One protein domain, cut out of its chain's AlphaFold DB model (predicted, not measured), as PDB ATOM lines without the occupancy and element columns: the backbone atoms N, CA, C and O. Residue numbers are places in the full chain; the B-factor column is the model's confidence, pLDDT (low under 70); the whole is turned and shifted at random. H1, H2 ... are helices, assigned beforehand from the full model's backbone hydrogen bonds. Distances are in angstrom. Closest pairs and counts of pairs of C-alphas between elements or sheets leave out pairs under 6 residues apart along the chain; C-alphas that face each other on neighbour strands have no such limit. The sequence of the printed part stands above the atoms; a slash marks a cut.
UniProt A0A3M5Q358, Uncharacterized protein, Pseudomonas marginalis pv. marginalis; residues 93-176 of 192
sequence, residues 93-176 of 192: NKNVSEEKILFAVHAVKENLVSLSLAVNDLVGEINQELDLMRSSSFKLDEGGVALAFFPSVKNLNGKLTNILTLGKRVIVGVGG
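AT A GLANCE: This is residues 93 to 176 of the 192 residues of an uncharacterized protein of Pseudomonas marginalis pv. marginalis (UniProt A0A3M5Q358). This is a long, thin helical hairpin: one long helix, H1, with a shorter helix, H2, folded back along part of it. A long loop, residues 136 to 155, makes the turn and reaches beyond the last residue of H1, while residues 93 to 103 stick out at the opposite end. The printed part has 84 residues with two named helices, H1 then H2, and no named strand; its class is all helix. The whole is extended, a rod with a radius of gyration of the C-alphas of 21.5 A and spans of 80 by 19 by 11 A.

HOW THE PARTS SIT: Begin with H1, residues 98 to 135, the longest helix. Look next at H2, residues 156 to 172, which touches H1 with 18 pairs of C-alphas within 8 A. H1 touches H2 with residues 108 to 122 alone. The closest C-alphas of the two are those of Leu 115 and Leu 166, 5.6 A apart. The helices run opposite ways at a shallow tilt of 23 degrees, and they form a helical hairpin. In both H1 and H2, every O i to N i+4 pair is within hydrogen-bond range.

IN THESE COORDINATES: Find C-alpha 98 at (172.609, 145.515, 98.291); from there H1 runs 54.4 A to C-alpha 135 at (158.100, 162.265, 147.990). H2 begins at C-alpha 156 and runs 24.0 A to C-alpha 172 at (180.640, 142.643, 117.420).

THE WHOLE: The two C-alphas farthest apart are those of Lys 94 and Gly 143, 80.3 A. The link from H1 to H2, 20 residues, is long. Residues 93 to 103, of which 98 to 103 belong to H1, stand free. The printed part has no cut. Look in the B-factor column for pLDDT under 70 at residues 136 to 140, 147 to 151 and 173 to 176; the mean of the printed part is 84.7.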
ATOM      1  N   ASN A  93     180.159 147.102  93.735       78.38
ATOM      2  CA  ASN A  93     180.902 146.122  92.946       78.38
ATOM      3  C   ASN A  93     180.006 144.913  92.626       78.38
ATOM      4  O   ASN A  93     179.233 144.484  93.478       78.38
ATOM      5  N   LYS A  94     180.187 144.286  91.452       73.31
ATOM      6  CA  LYS A  94     179.352 143.164  90.953       73.31
ATOM      7  C   LYS A  94     179.165 141.980  91.922       73.31
ATOM      8  O   LYS A  94     178.236 141.204  91.747       73.31
ATOM      9  N   ASN A  95     180.029 141.833  92.926       77.69
ATOM     10  CA  ASN A  95     179.999 140.727  93.888       77.69
ATOM     11  C   ASN A  95     179.294 141.074  95.212       77.69
ATOM     12  O   ASN A  95     179.242 140.236  96.113       77.69
ATOM     13  N   VAL A  96     178.793 142.302  95.366       81.19
ATOM     14  CA  VAL A  96     178.173 142.783  96.602       81.19
ATOM     15  C   VAL A  96     176.680 142.974  96.366       81.19
ATOM     16  O   VAL A  96     176.272 143.751  95.512       81.19
ATOM     17  N   SER A  97     175.867 142.242  97.124       86.50
ATOM     18  CA  SER A  97     174.410 142.357  97.080       86.50
ATOM     19  C   SER A  97     173.959 143.448  98.049       86.50
ATOM     20  O   SER A  97     174.238 143.361  99.247       86.50
ATOM     21  N   GLU A  98     173.258 144.450  97.520       88.44
ATOM     22  CA  GLU A  98     172.609 145.515  98.291       88.44
ATOM     23  C   GLU A  98     171.709 144.942  99.387       88.44
ATOM     24  O   GLU A  98     171.833 145.303 100.553       88.44
ATOM     25  N   GLU A  99     170.887 143.959  99.027       88.56
ATOM     26  CA  GLU A  99     169.994 143.252  99.940       88.56
ATOM     27  C   GLU A  99     170.757 142.633 101.123       88.56
ATOM     28  O   GLU A  99     170.370 142.806 102.278       88.56
ATOM     29  N   LYS A 100     171.899 141.973 100.873       89.38
ATOM     30  CA  LYS A 100     172.729 141.404 101.951       89.38
ATOM     31  C   LYS A 100     173.294 142.476 102.882       89.38
ATOM     32  O   LYS A 100     173.403 142.227 104.083       89.38
ATOM     33  N   ILE A 101     173.666 143.643 102.349       90.88
ATOM     34  CA  ILE A 101     174.099 144.773 103.181       90.88
ATOM     35  C   ILE A 101     172.922 145.262 104.020       90.88
ATOM     36  O   ILE A 101     173.068 145.425 105.230       90.88
ATOM     37  N   LEU A 102     171.758 145.451 103.400       92.25
ATOM     38  CA  LEU A 102     170.573 145.960 104.072       92.25
ATOM     39  C   LEU A 102     170.126 145.031 105.208       92.25
ATOM     40  O   LEU A 102     169.857 145.512 106.305       92.25
ATOM     41  N   PHE A 103     170.165 143.709 105.010       92.00
ATOM     42  CA  PHE A 103     169.932 142.729 106.077       92.00
ATOM     43  C   PHE A 103     170.945 142.831 107.219       92.00
ATOM     44  O   PHE A 103     170.573 142.756 108.392       92.00
ATOM     45  N   ALA A 104     172.230 143.007 106.903       91.12
ATOM     46  CA  ALA A 104     173.254 143.166 107.928       91.12
ATOM     47  C   ALA A 104     173.027 144.447 108.749       91.12
ATOM     48  O   ALA A 104     173.097 144.411 109.977       91.12
ATOM     49  N   VAL A 105     172.698 145.563 108.091       93.50
ATOM     50  CA  VAL A 105     172.373 146.829 108.764       93.50
ATOM     51  C   VAL A 105     171.080 146.709 109.572       93.50
ATOM     52  O   VAL A 105     171.014 147.209 110.694       93.50
ATOM     53  N   HIS A 106     170.073 146.008 109.055       94.25
ATOM     54  CA  HIS A 106     168.816 145.762 109.760       94.25
ATOM     55  C   HIS A 106     169.049 145.012 111.075       94.25
ATOM     56  O   HIS A 106     168.570 145.451 112.120       94.25
ATOM     57  N   ALA A 107     169.890 143.975 111.071       92.25
ATOM     58  CA  ALA A 107     170.263 143.263 112.292       92.25
ATOM     59  C   ALA A 107     170.976 144.171 113.315       92.25
ATOM     60  O   ALA A 107     170.781 144.034 114.527       92.25
ATOM     61  N   VAL A 108     171.796 145.122 112.859       93.62
ATOM     62  CA  VAL A 108     172.418 146.128 113.740       93.62
ATOM     63  C   VAL A 108     171.364 147.061 114.328       93.62
ATOM     64  O   VAL A 108     171.374 147.305 115.536       93.62
ATOM     65  N   LYS A 109     170.435 147.541 113.496       94.94
ATOM     66  CA  LYS A 109     169.307 148.389 113.903       94.94
ATOM     67  C   LYS A 109     168.456 147.716 114.975       94.94
ATOM     68  O   LYS A 109     168.184 148.344 115.992       94.94
ATOM     69  N   GLU A 110     168.126 146.436 114.820       94.56
ATOM     70  CA  GLU A 110     167.354 145.680 115.819       94.56
ATOM     71  C   GLU A 110     168.060 145.614 117.180       94.56
ATOM     72  O   GLU A 110     167.447 145.827 118.232       94.56
ATOM     73  N   ASN A 111     169.377 145.388 117.176       93.88
ATOM     74  CA  ASN A 111     170.164 145.387 118.408       93.88
ATOM     75  C   ASN A 111     170.238 146.783 119.047       93.88
ATOM     76  O   ASN A 111     170.169 146.892 120.270       93.88
ATOM     77  N   LEU A 112     170.359 147.847 118.245       95.50
ATOM     78  CA  LEU A 112     170.373 149.225 118.739       95.50
ATOM     79  C   LEU A 112     169.027 149.647 119.327       95.50
ATOM     80  O   LEU A 112     169.003 150.229 120.406       95.50
ATOM     81  N   VAL A 113     167.917 149.329 118.660       96.25
ATOM     82  CA  VAL A 113     166.564 149.593 119.171       96.25
ATOM     83  C   VAL A 113     166.347 148.854 120.492       96.25
ATOM     84  O   VAL A 113     165.944 149.465 121.480       96.25
ATOM     85  N   SER A 114     166.706 147.568 120.548       95.19
ATOM     86  CA  SER A 114     166.619 146.766 121.775       95.19
ATOM     87  C   SER A 114     167.465 147.350 122.911       95.19
ATOM     88  O   SER A 114     167.029 147.390 124.061       95.19
ATOM     89  N   LEU A 115     168.675 147.823 122.596       95.56
ATOM     90  CA  LEU A 115     169.555 148.488 123.556       95.56
ATOM     91  C   LEU A 115     168.932 149.787 124.078       95.56
ATOM     92  O   LEU A 115     168.918 150.004 125.288       95.56
ATOM     93  N   SER A 116     168.403 150.631 123.190       95.94
ATOM     94  CA  SER A 116     167.747 151.885 123.565       95.94
ATOM     95  C   SER A 116     166.533 151.653 124.457       95.94
ATOM     96  O   SER A 116     166.391 152.348 125.459       95.94
ATOM     97  N   LEU A 117     165.701 150.652 124.155       95.44
ATOM     98  CA  LEU A 117     164.577 150.266 125.013       95.44
ATOM     99  C   LEU A 117     165.058 149.836 126.404       95.44
ATOM    100  O   LEU A 117     164.616 150.398 127.399       95.44
ATOM    101  N   ALA A 118     166.034 148.925 126.481       95.94
ATOM    102  CA  ALA A 118     166.548 148.434 127.759       95.94
ATOM    103  C   ALA A 118     167.168 149.543 128.630       95.94
ATOM    104  O   ALA A 118     167.029 149.524 129.854       95.94
ATOM    105  N   VAL A 119     167.860 150.507 128.011       95.94
ATOM    106  CA  VAL A 119     168.411 151.677 128.710       95.94
ATOM    107  C   VAL A 119     167.292 152.599 129.189       95.94
ATOM    108  O   VAL A 119     167.306 152.995 130.354       95.94
ATOM    109  N   ASN A 120     166.322 152.917 128.329       95.31
ATOM    110  CA  ASN A 120     165.209 153.799 128.680       95.31
ATOM    111  C   ASN A 120     164.354 153.217 129.810       95.31
ATOM    112  O   ASN A 120     164.001 153.951 130.729       95.31
ATOM    113  N   ASP A 121     164.091 151.909 129.789       94.69
ATOM    114  CA  ASP A 121     163.361 151.214 130.852       94.69
ATOM    115  C   ASP A 121     164.105 151.317 132.191       94.69
ATOM    116  O   ASP A 121     163.516 151.675 133.210       94.69
ATOM    117  N   LEU A 122     165.422 151.070 132.196       95.31
ATOM    118  CA  LEU A 122     166.234 151.182 133.409       95.31
ATOM    119  C   LEU A 122     166.277 152.622 133.943       95.31
ATOM    120  O   LEU A 122     166.137 152.833 135.144       95.31
ATOM    121  N   VAL A 123     166.464 153.610 133.066       95.19
ATOM    122  CA  VAL A 123     166.445 155.030 133.451       95.19
ATOM    123  C   VAL A 123     165.075 155.419 134.009       95.19
ATOM    124  O   VAL A 123     165.007 156.124 135.014       95.19
ATOM    125  N   GLY A 124     163.992 154.931 133.402       94.62
ATOM    126  CA  GLY A 124     162.629 155.125 133.890       94.62
ATOM    127  C   GLY A 124     162.436 154.585 135.306       94.62
ATOM    128  O   GLY A 124     161.947 155.311 136.168       94.62
ATOM    129  N   GLU A 125     162.881 153.356 135.574       93.50
ATOM    130  CA  GLU A 125     162.817 152.750 136.912       93.50
ATOM    131  C   GLU A 125     163.673 153.501 137.941       93.50
ATOM    132  O   GLU A 125     163.218 153.744 139.056       93.50
ATOM    133  N   ILE A 126     164.887 153.925 137.571       91.69
ATOM    134  CA  ILE A 126     165.740 154.742 138.450       91.69
ATOM    135  C   ILE A 126     165.033 156.053 138.809       91.69
ATOM    136  O   ILE A 126     165.007 156.434 139.977       91.69
ATOM    137  N   ASN A 127     164.448 156.738 137.826       92.25
ATOM    138  CA  ASN A 127     163.749 157.999 138.066       92.25
ATOM    139  C   ASN A 127     162.520 157.807 138.963       92.25
ATOM    140  O   ASN A 127     162.312 158.610 139.867       92.25
ATOM    141  N   GLN A 128     161.760 156.723 138.782       90.50
ATOM    142  CA  GLN A 128     160.633 156.388 139.658       90.50
ATOM    143  C   GLN A 128     161.082 156.184 141.111       90.50
ATOM    144  O   GLN A 128     160.485 156.748 142.024       90.50
ATOM    145  N   GLU A 129     162.162 155.435 141.334       88.44
ATOM    146  CA  GLU A 129     162.734 155.222 142.669       88.44
ATOM    147  C   GLU A 129     163.248 156.531 143.302       88.44
ATOM    148  O   GLU A 129     163.064 156.771 144.499       88.44
ATOM    149  N   LEU A 130     163.846 157.424 142.504       86.12
ATOM    150  CA  LEU A 130     164.278 158.749 142.963       86.12
ATOM    151  C   LEU A 130     163.097 159.663 143.317       86.12
ATOM    152  O   LEU A 130     163.169 160.407 144.295       86.12
ATOM    153  N   ASP A 131     162.007 159.612 142.557       87.50
ATOM    154  CA  ASP A 131     160.808 160.401 142.843       87.50
ATOM    155  C   ASP A 131     160.059 159.869 144.077       87.50
ATOM    156  O   ASP A 131     159.555 160.658 144.884       87.50
ATOM    157  N   LEU A 132     160.067 158.550 144.308       84.06
ATOM    158  CA  LEU A 132     159.596 157.948 145.561       84.06
ATOM    159  C   LEU A 132     160.426 158.419 146.758       84.06
ATOM    160  O   LEU A 132     159.857 158.847 147.761       84.06
ATOM    161  N   MET A 133     161.757 158.434 146.638       79.94
ATOM    162  CA  MET A 133     162.637 158.974 147.681       79.94
ATOM    163  C   MET A 133     162.295 160.433 148.006       79.94
ATOM    164  O   MET A 133     162.159 160.787 149.176       79.94
ATOM    165  N   ARG A 134     162.128 161.281 146.984       82.12
ATOM    166  CA  ARG A 134     161.827 162.715 147.152       82.12
ATOM    167  C   ARG A 134     160.458 162.980 147.774       82.12
ATOM    168  O   ARG A 134     160.297 163.985 148.459       82.12
ATOM    169  N   SER A 135     159.478 162.119 147.504       79.75
ATOM    170  CA  SER A 135     158.100 162.265 147.990       79.75
ATOM    171  C   SER A 135     157.843 161.562 149.326       79.75
ATOM    172  O   SER A 135     156.863 161.875 150.005       79.75
ATOM    173  N   SER A 136     158.714 160.636 149.734       67.50
ATOM    174  CA  SER A 136     158.574 159.925 151.000       67.50
ATOM    175  C   SER A 136     158.860 160.835 152.201       67.50
ATOM    176  O   SER A 136     159.960 161.351 152.381       67.50
ATOM    177  N   SER A 137     157.858 161.016 153.063       63.31
ATOM    178  CA  SER A 137     158.080 161.476 154.435       63.31
ATOM    179  C   SER A 137     158.735 160.321 155.192       63.31
ATOM    180  O   SER A 137     158.199 159.210 155.195       63.31
ATOM    181  N   PHE A 138     159.905 160.550 155.793       67.38
ATOM    182  CA  PHE A 138     160.627 159.509 156.526       67.38
ATOM    183  C   PHE A 138     159.715 158.889 157.589       67.38
ATOM    184  O   PHE A 138     159.249 159.579 158.498       67.38
ATOM    185  N   LYS A 139     159.445 157.583 157.473       63.97
ATOM    186  CA  LYS A 139     158.772 156.842 158.540       63.97
ATOM    187  C   LYS A 139     159.785 156.627 159.656       63.97
ATOM    188  O   LYS A 139     160.854 156.065 159.418       63.97
ATOM    189  N   LEU A 140     159.458 157.113 160.846       66.62
ATOM    190  CA  LEU A 140     160.205 156.791 162.053       66.62
ATOM    191  C   LEU A 140     159.831 155.371 162.494       66.62
ATOM    192  O   LEU A 140     158.675 154.965 162.344       66.62
ATOM    193  N   ASP A 141     160.797 154.620 163.008       72.94
ATOM    194  CA  ASP A 141     160.521 153.396 163.754       72.94
ATOM    195  C   ASP A 141     159.946 153.712 165.152       72.94
ATOM    196  O   ASP A 141     159.825 154.874 165.552       72.94
ATOM    197  N   GLU A 142     159.582 152.674 165.912       73.94
ATOM    198  CA  GLU A 142     159.043 152.809 167.277       73.94
ATOM    199  C   GLU A 142     160.017 153.507 168.252       73.94
ATOM    200  O   GLU A 142     159.594 153.997 169.298       73.94
ATOM    201  N   GLY A 143     161.309 153.593 167.907       79.19
ATOM    202  CA  GLY A 143     162.359 154.276 168.665       79.19
ATOM    203  C   GLY A 143     162.661 155.704 168.198       79.19
ATOM    204  O   GLY A 143     163.551 156.345 168.757       79.19
ATOM    205  N   GLY A 144     161.945 156.226 167.194       71.62
ATOM    206  CA  GLY A 144     162.174 157.565 166.646       71.62
ATOM    207  C   GLY A 144     163.340 157.656 165.654       71.62
ATOM    208  O   GLY A 144     163.758 158.763 165.309       71.62
ATOM    209  N   VAL A 145     163.869 156.528 165.174       74.50
ATOM    210  CA  VAL A 145     164.909 156.482 164.140       74.50
ATOM    211  C   VAL A 145     164.248 156.529 162.769       74.50
ATOM    212  O   VAL A 145     163.351 155.746 162.464       74.50
ATOM    213  N   ALA A 146     164.698 157.441 161.906       70.19
ATOM    214  CA  ALA A 146     164.258 157.462 160.518       70.19
ATOM    215  C   ALA A 146     164.682 156.166 159.816       70.19
ATOM    216  O   ALA A 146     165.875 155.883 159.686       70.19
ATOM    217  N   LEU A 147     163.710 155.395 159.328       64.94
ATOM    218  CA  LEU A 147     163.987 154.277 158.439       64.94
ATOM    219  C   LEU A 147     164.526 154.854 157.129       64.94
ATOM    220  O   LEU A 147     163.811 155.531 156.387       64.94
ATOM    221  N   ALA A 148     165.811 154.625 156.869       63.78
ATOM    222  CA  ALA A 148     166.452 155.087 155.652       63.78
ATOM    223  C   ALA A 148     165.789 154.425 154.434       63.78
ATOM    224  O   ALA A 148     165.828 153.204 154.269       63.78
ATOM    225  N   PHE A 149     165.177 155.243 153.576       66.56
ATOM    226  CA  PHE A 149     164.728 154.801 152.263       66.56
ATOM    227  C   PHE A 149     165.943 154.741 151.336       66.56
ATOM    228  O   PHE A 149     166.480 155.772 150.927       66.56
ATOM    229  N   PHE A 150     166.393 153.527 151.027       69.19
ATOM    230  CA  PHE A 150     167.406 153.297 150.005       69.19
ATOM    231  C   PHE A 150     166.691 152.941 148.696       69.19
ATOM    232  O   PHE A 150     166.052 151.889 148.647       69.19
ATOM    233  N   PRO A 151     166.777 153.782 147.648       69.00
ATOM    234  CA  PRO A 151     166.148 153.491 146.369       69.00
ATOM    235  C   PRO A 151     166.790 152.227 145.811       69.00
ATOM    236  O   PRO A 151     168.022 152.115 145.776       69.00
ATOM    237  N   SER A 152     165.977 151.262 145.394       82.19
ATOM    238  CA  SER A 152     166.500 149.978 144.939       82.19
ATOM    239  C   SER A 152     165.805 149.538 143.665       82.19
ATOM    240  O   SER A 152     164.654 149.108 143.671       82.19
ATOM    241  N   VAL A 153     166.537 149.588 142.556       87.75
ATOM    242  CA  VAL A 153     166.053 149.021 141.299       87.75
ATOM    243  C   VAL A 153     166.151 147.502 141.376       87.75
ATOM    244  O   VAL A 153     167.235 146.923 141.522       87.75
ATOM    245  N   LYS A 154     165.006 146.832 141.250       88.69
ATOM    246  CA  LYS A 154     164.932 145.373 141.281       88.69
ATOM    247  C   LYS A 154     165.771 144.766 140.153       88.69
ATOM    248  O   LYS A 154     165.613 145.107 138.984       88.69
ATOM    249  N   ASN A 155     166.624 143.799 140.500       91.44
ATOM    250  CA  ASN A 155     167.475 143.075 139.548       91.44
ATOM    251  C   ASN A 155     168.361 143.995 138.672       91.44
ATOM    252  O   ASN A 155     168.560 143.734 137.483       91.44
ATOM    253  N   LEU A 156     168.913 145.064 139.258       91.88
ATOM    254  CA  LEU A 156     169.801 146.000 138.559       91.88
ATOM    255  C   LEU A 156     170.949 145.289 137.816       91.88
ATOM    256  O   LEU A 156     171.183 145.558 136.641       91.88
ATOM    257  N   ASN A 157     171.611 144.319 138.456       93.12
ATOM    258  CA  ASN A 157     172.711 143.559 137.848       93.12
ATOM    259  C   ASN A 157     172.283 142.789 136.589       93.12
ATOM    260  O   ASN A 157     173.014 142.768 135.595       93.12
ATOM    261  N   GLY A 158     171.099 142.170 136.606       94.88
ATOM    262  CA  GLY A 158     170.554 141.477 135.440       94.88
ATOM    263  C   GLY A 158     170.239 142.443 134.298       94.88
ATOM    264  O   GLY A 158     170.597 142.176 133.151       94.88
ATOM    265  N   LYS A 159     169.654 143.605 134.613       94.50
ATOM    266  CA  LYS A 159     169.368 144.664 133.630       94.50
ATOM    267  C   LYS A 159     170.649 145.211 132.996       94.50
ATOM    268  O   LYS A 159     170.742 145.275 131.772       94.50
ATOM    269  N   LEU A 160     171.669 145.513 133.803       95.25
ATOM    270  CA  LEU A 160     172.975 145.969 133.315       95.25
ATOM    271  C   LEU A 160     173.661 144.911 132.444       95.25
ATOM    272  O   LEU A 160     174.194 145.232 131.385       95.25
ATOM    273  N   THR A 161     173.597 143.639 132.842       96.31
ATOM    274  CA  THR A 161     174.150 142.529 132.053       96.31
ATOM    275  C   THR A 161     173.463 142.420 130.690       96.31
ATOM    276  O   THR A 161     174.138 142.222 129.673       96.31
ATOM    277  N   ASN A 162     172.139 142.593 130.638       94.69
ATOM    278  CA  ASN A 162     171.388 142.621 129.384       94.69
ATOM    279  C   ASN A 162     171.821 143.796 128.489       94.69
ATOM    280  O   ASN A 162     172.155 143.581 127.325       94.69
ATOM    281  N   ILE A 163     171.910 145.011 129.043       95.88
ATOM    282  CA  ILE A 163     172.371 146.216 128.328       95.88
ATOM    283  C   ILE A 163     173.777 146.008 127.749       95.88
ATOM    284  O   ILE A 163     174.000 146.236 126.560       95.88
ATOM    285  N   LEU A 164     174.724 145.512 128.550       94.88
ATOM    286  CA  LEU A 164     176.093 145.243 128.096       94.88
ATOM    287  C   LEU A 164     176.136 144.166 127.005       94.88
ATOM    288  O   LEU A 164     176.909 144.272 126.051       94.88
ATOM    289  N   THR A 165     175.290 143.142 127.114       93.69
ATOM    290  CA  THR A 165     175.182 142.085 126.102       93.69
ATOM    291  C   THR A 165     174.651 142.635 124.780       93.69
ATOM    292  O   THR A 165     175.217 142.334 123.727       93.69
ATOM    293  N   LEU A 166     173.610 143.470 124.822       92.19
ATOM    294  CA  LEU A 166     173.057 144.144 123.644       92.19
ATOM    295  C   LEU A 166     174.085 145.092 123.012       92.19
ATOM    296  O   LEU A 166     174.335 145.004 121.811       92.19
ATOM    297  N   GLY A 167     174.776 145.909 123.813       91.81
ATOM    298  CA  GLY A 167     175.856 146.779 123.336       91.81
ATOM    299  C   GLY A 167     176.994 145.998 122.673       91.81
ATOM    300  O   GLY A 167     177.446 146.348 121.581       91.81
ATOM    301  N   LYS A 168     177.404 144.868 123.262       92.19
ATOM    302  CA  LYS A 168     178.391 143.970 122.648       92.19
ATOM    303  C   LYS A 168     177.910 143.431 121.299       92.19
ATOM    304  O   LYS A 168     178.720 143.339 120.380       92.19
ATOM    305  N   ARG A 169     176.627 143.081 121.155       90.00
ATOM    306  CA  ARG A 169     176.064 142.617 119.873       90.00
ATOM    307  C   ARG A 169     176.079 143.705 118.806       90.00
ATOM    308  O   ARG A 169     176.369 143.380 117.666       90.00
ATOM    309  N   VAL A 170     175.849 144.968 119.156       87.88
ATOM    310  CA  VAL A 170     175.970 146.085 118.200       87.88
ATOM    311  C   VAL A 170     177.407 146.214 117.686       87.88
ATOM    312  O   VAL A 170     177.625 146.328 116.484       87.88
ATOM    313  N   ILE A 171     178.396 146.140 118.583       85.19
ATOM    314  CA  ILE A 171     179.816 146.313 118.232       85.19
ATOM    315  C   ILE A 171     180.357 145.101 117.460       85.19
ATOM    316  O   ILE A 171     181.054 145.244 116.459       85.19
ATOM    317  N   VAL A 172     180.065 143.892 117.943       79.62
ATOM    318  CA  VAL A 172     180.640 142.643 117.420       79.62
ATOM    319  C   VAL A 172     179.790 142.046 116.302       79.62
ATOM    320  O   VAL A 172     180.331 141.361 115.446       79.62
ATOM    321  N   GLY A 173     178.480 142.302 116.263       62.97
ATOM    322  CA  GLY A 173     177.542 141.692 115.312       62.97
ATOM    323  C   GLY A 173     177.829 142.008 113.843       62.97
ATOM    324  O   GLY A 173     177.472 141.213 112.979       62.97
ATOM    325  N   VAL A 174     178.544 143.102 113.563       58.41
ATOM    326  CA  VAL A 174     179.043 143.456 112.218       58.41
ATOM    327  C   VAL A 174     180.383 142.773 111.907       58.41
ATOM    328  O   VAL A 174     180.726 142.522 110.752       58.41
ATOM    329  N   GLY A 175     181.145 142.416 112.942       49.44
ATOM    330  CA  GLY A 175     182.385 141.659 112.846       49.44
ATOM    331  C   GLY A 175     182.095 140.165 112.805       49.44
ATOM    332  O   GLY A 175     182.080 139.501 113.840       49.44
ATOM    333  N   GLY A 176     181.878 139.632 111.601       41.25
ATOM    334  CA  GLY A 176     181.671 138.204 111.374       41.25
ATOM    335  C   GLY A 176     182.622 137.322 112.191       41.25
ATOM    336  O   GLY A 176     183.791 137.660 112.374       41.25
TER     337      GLY A 176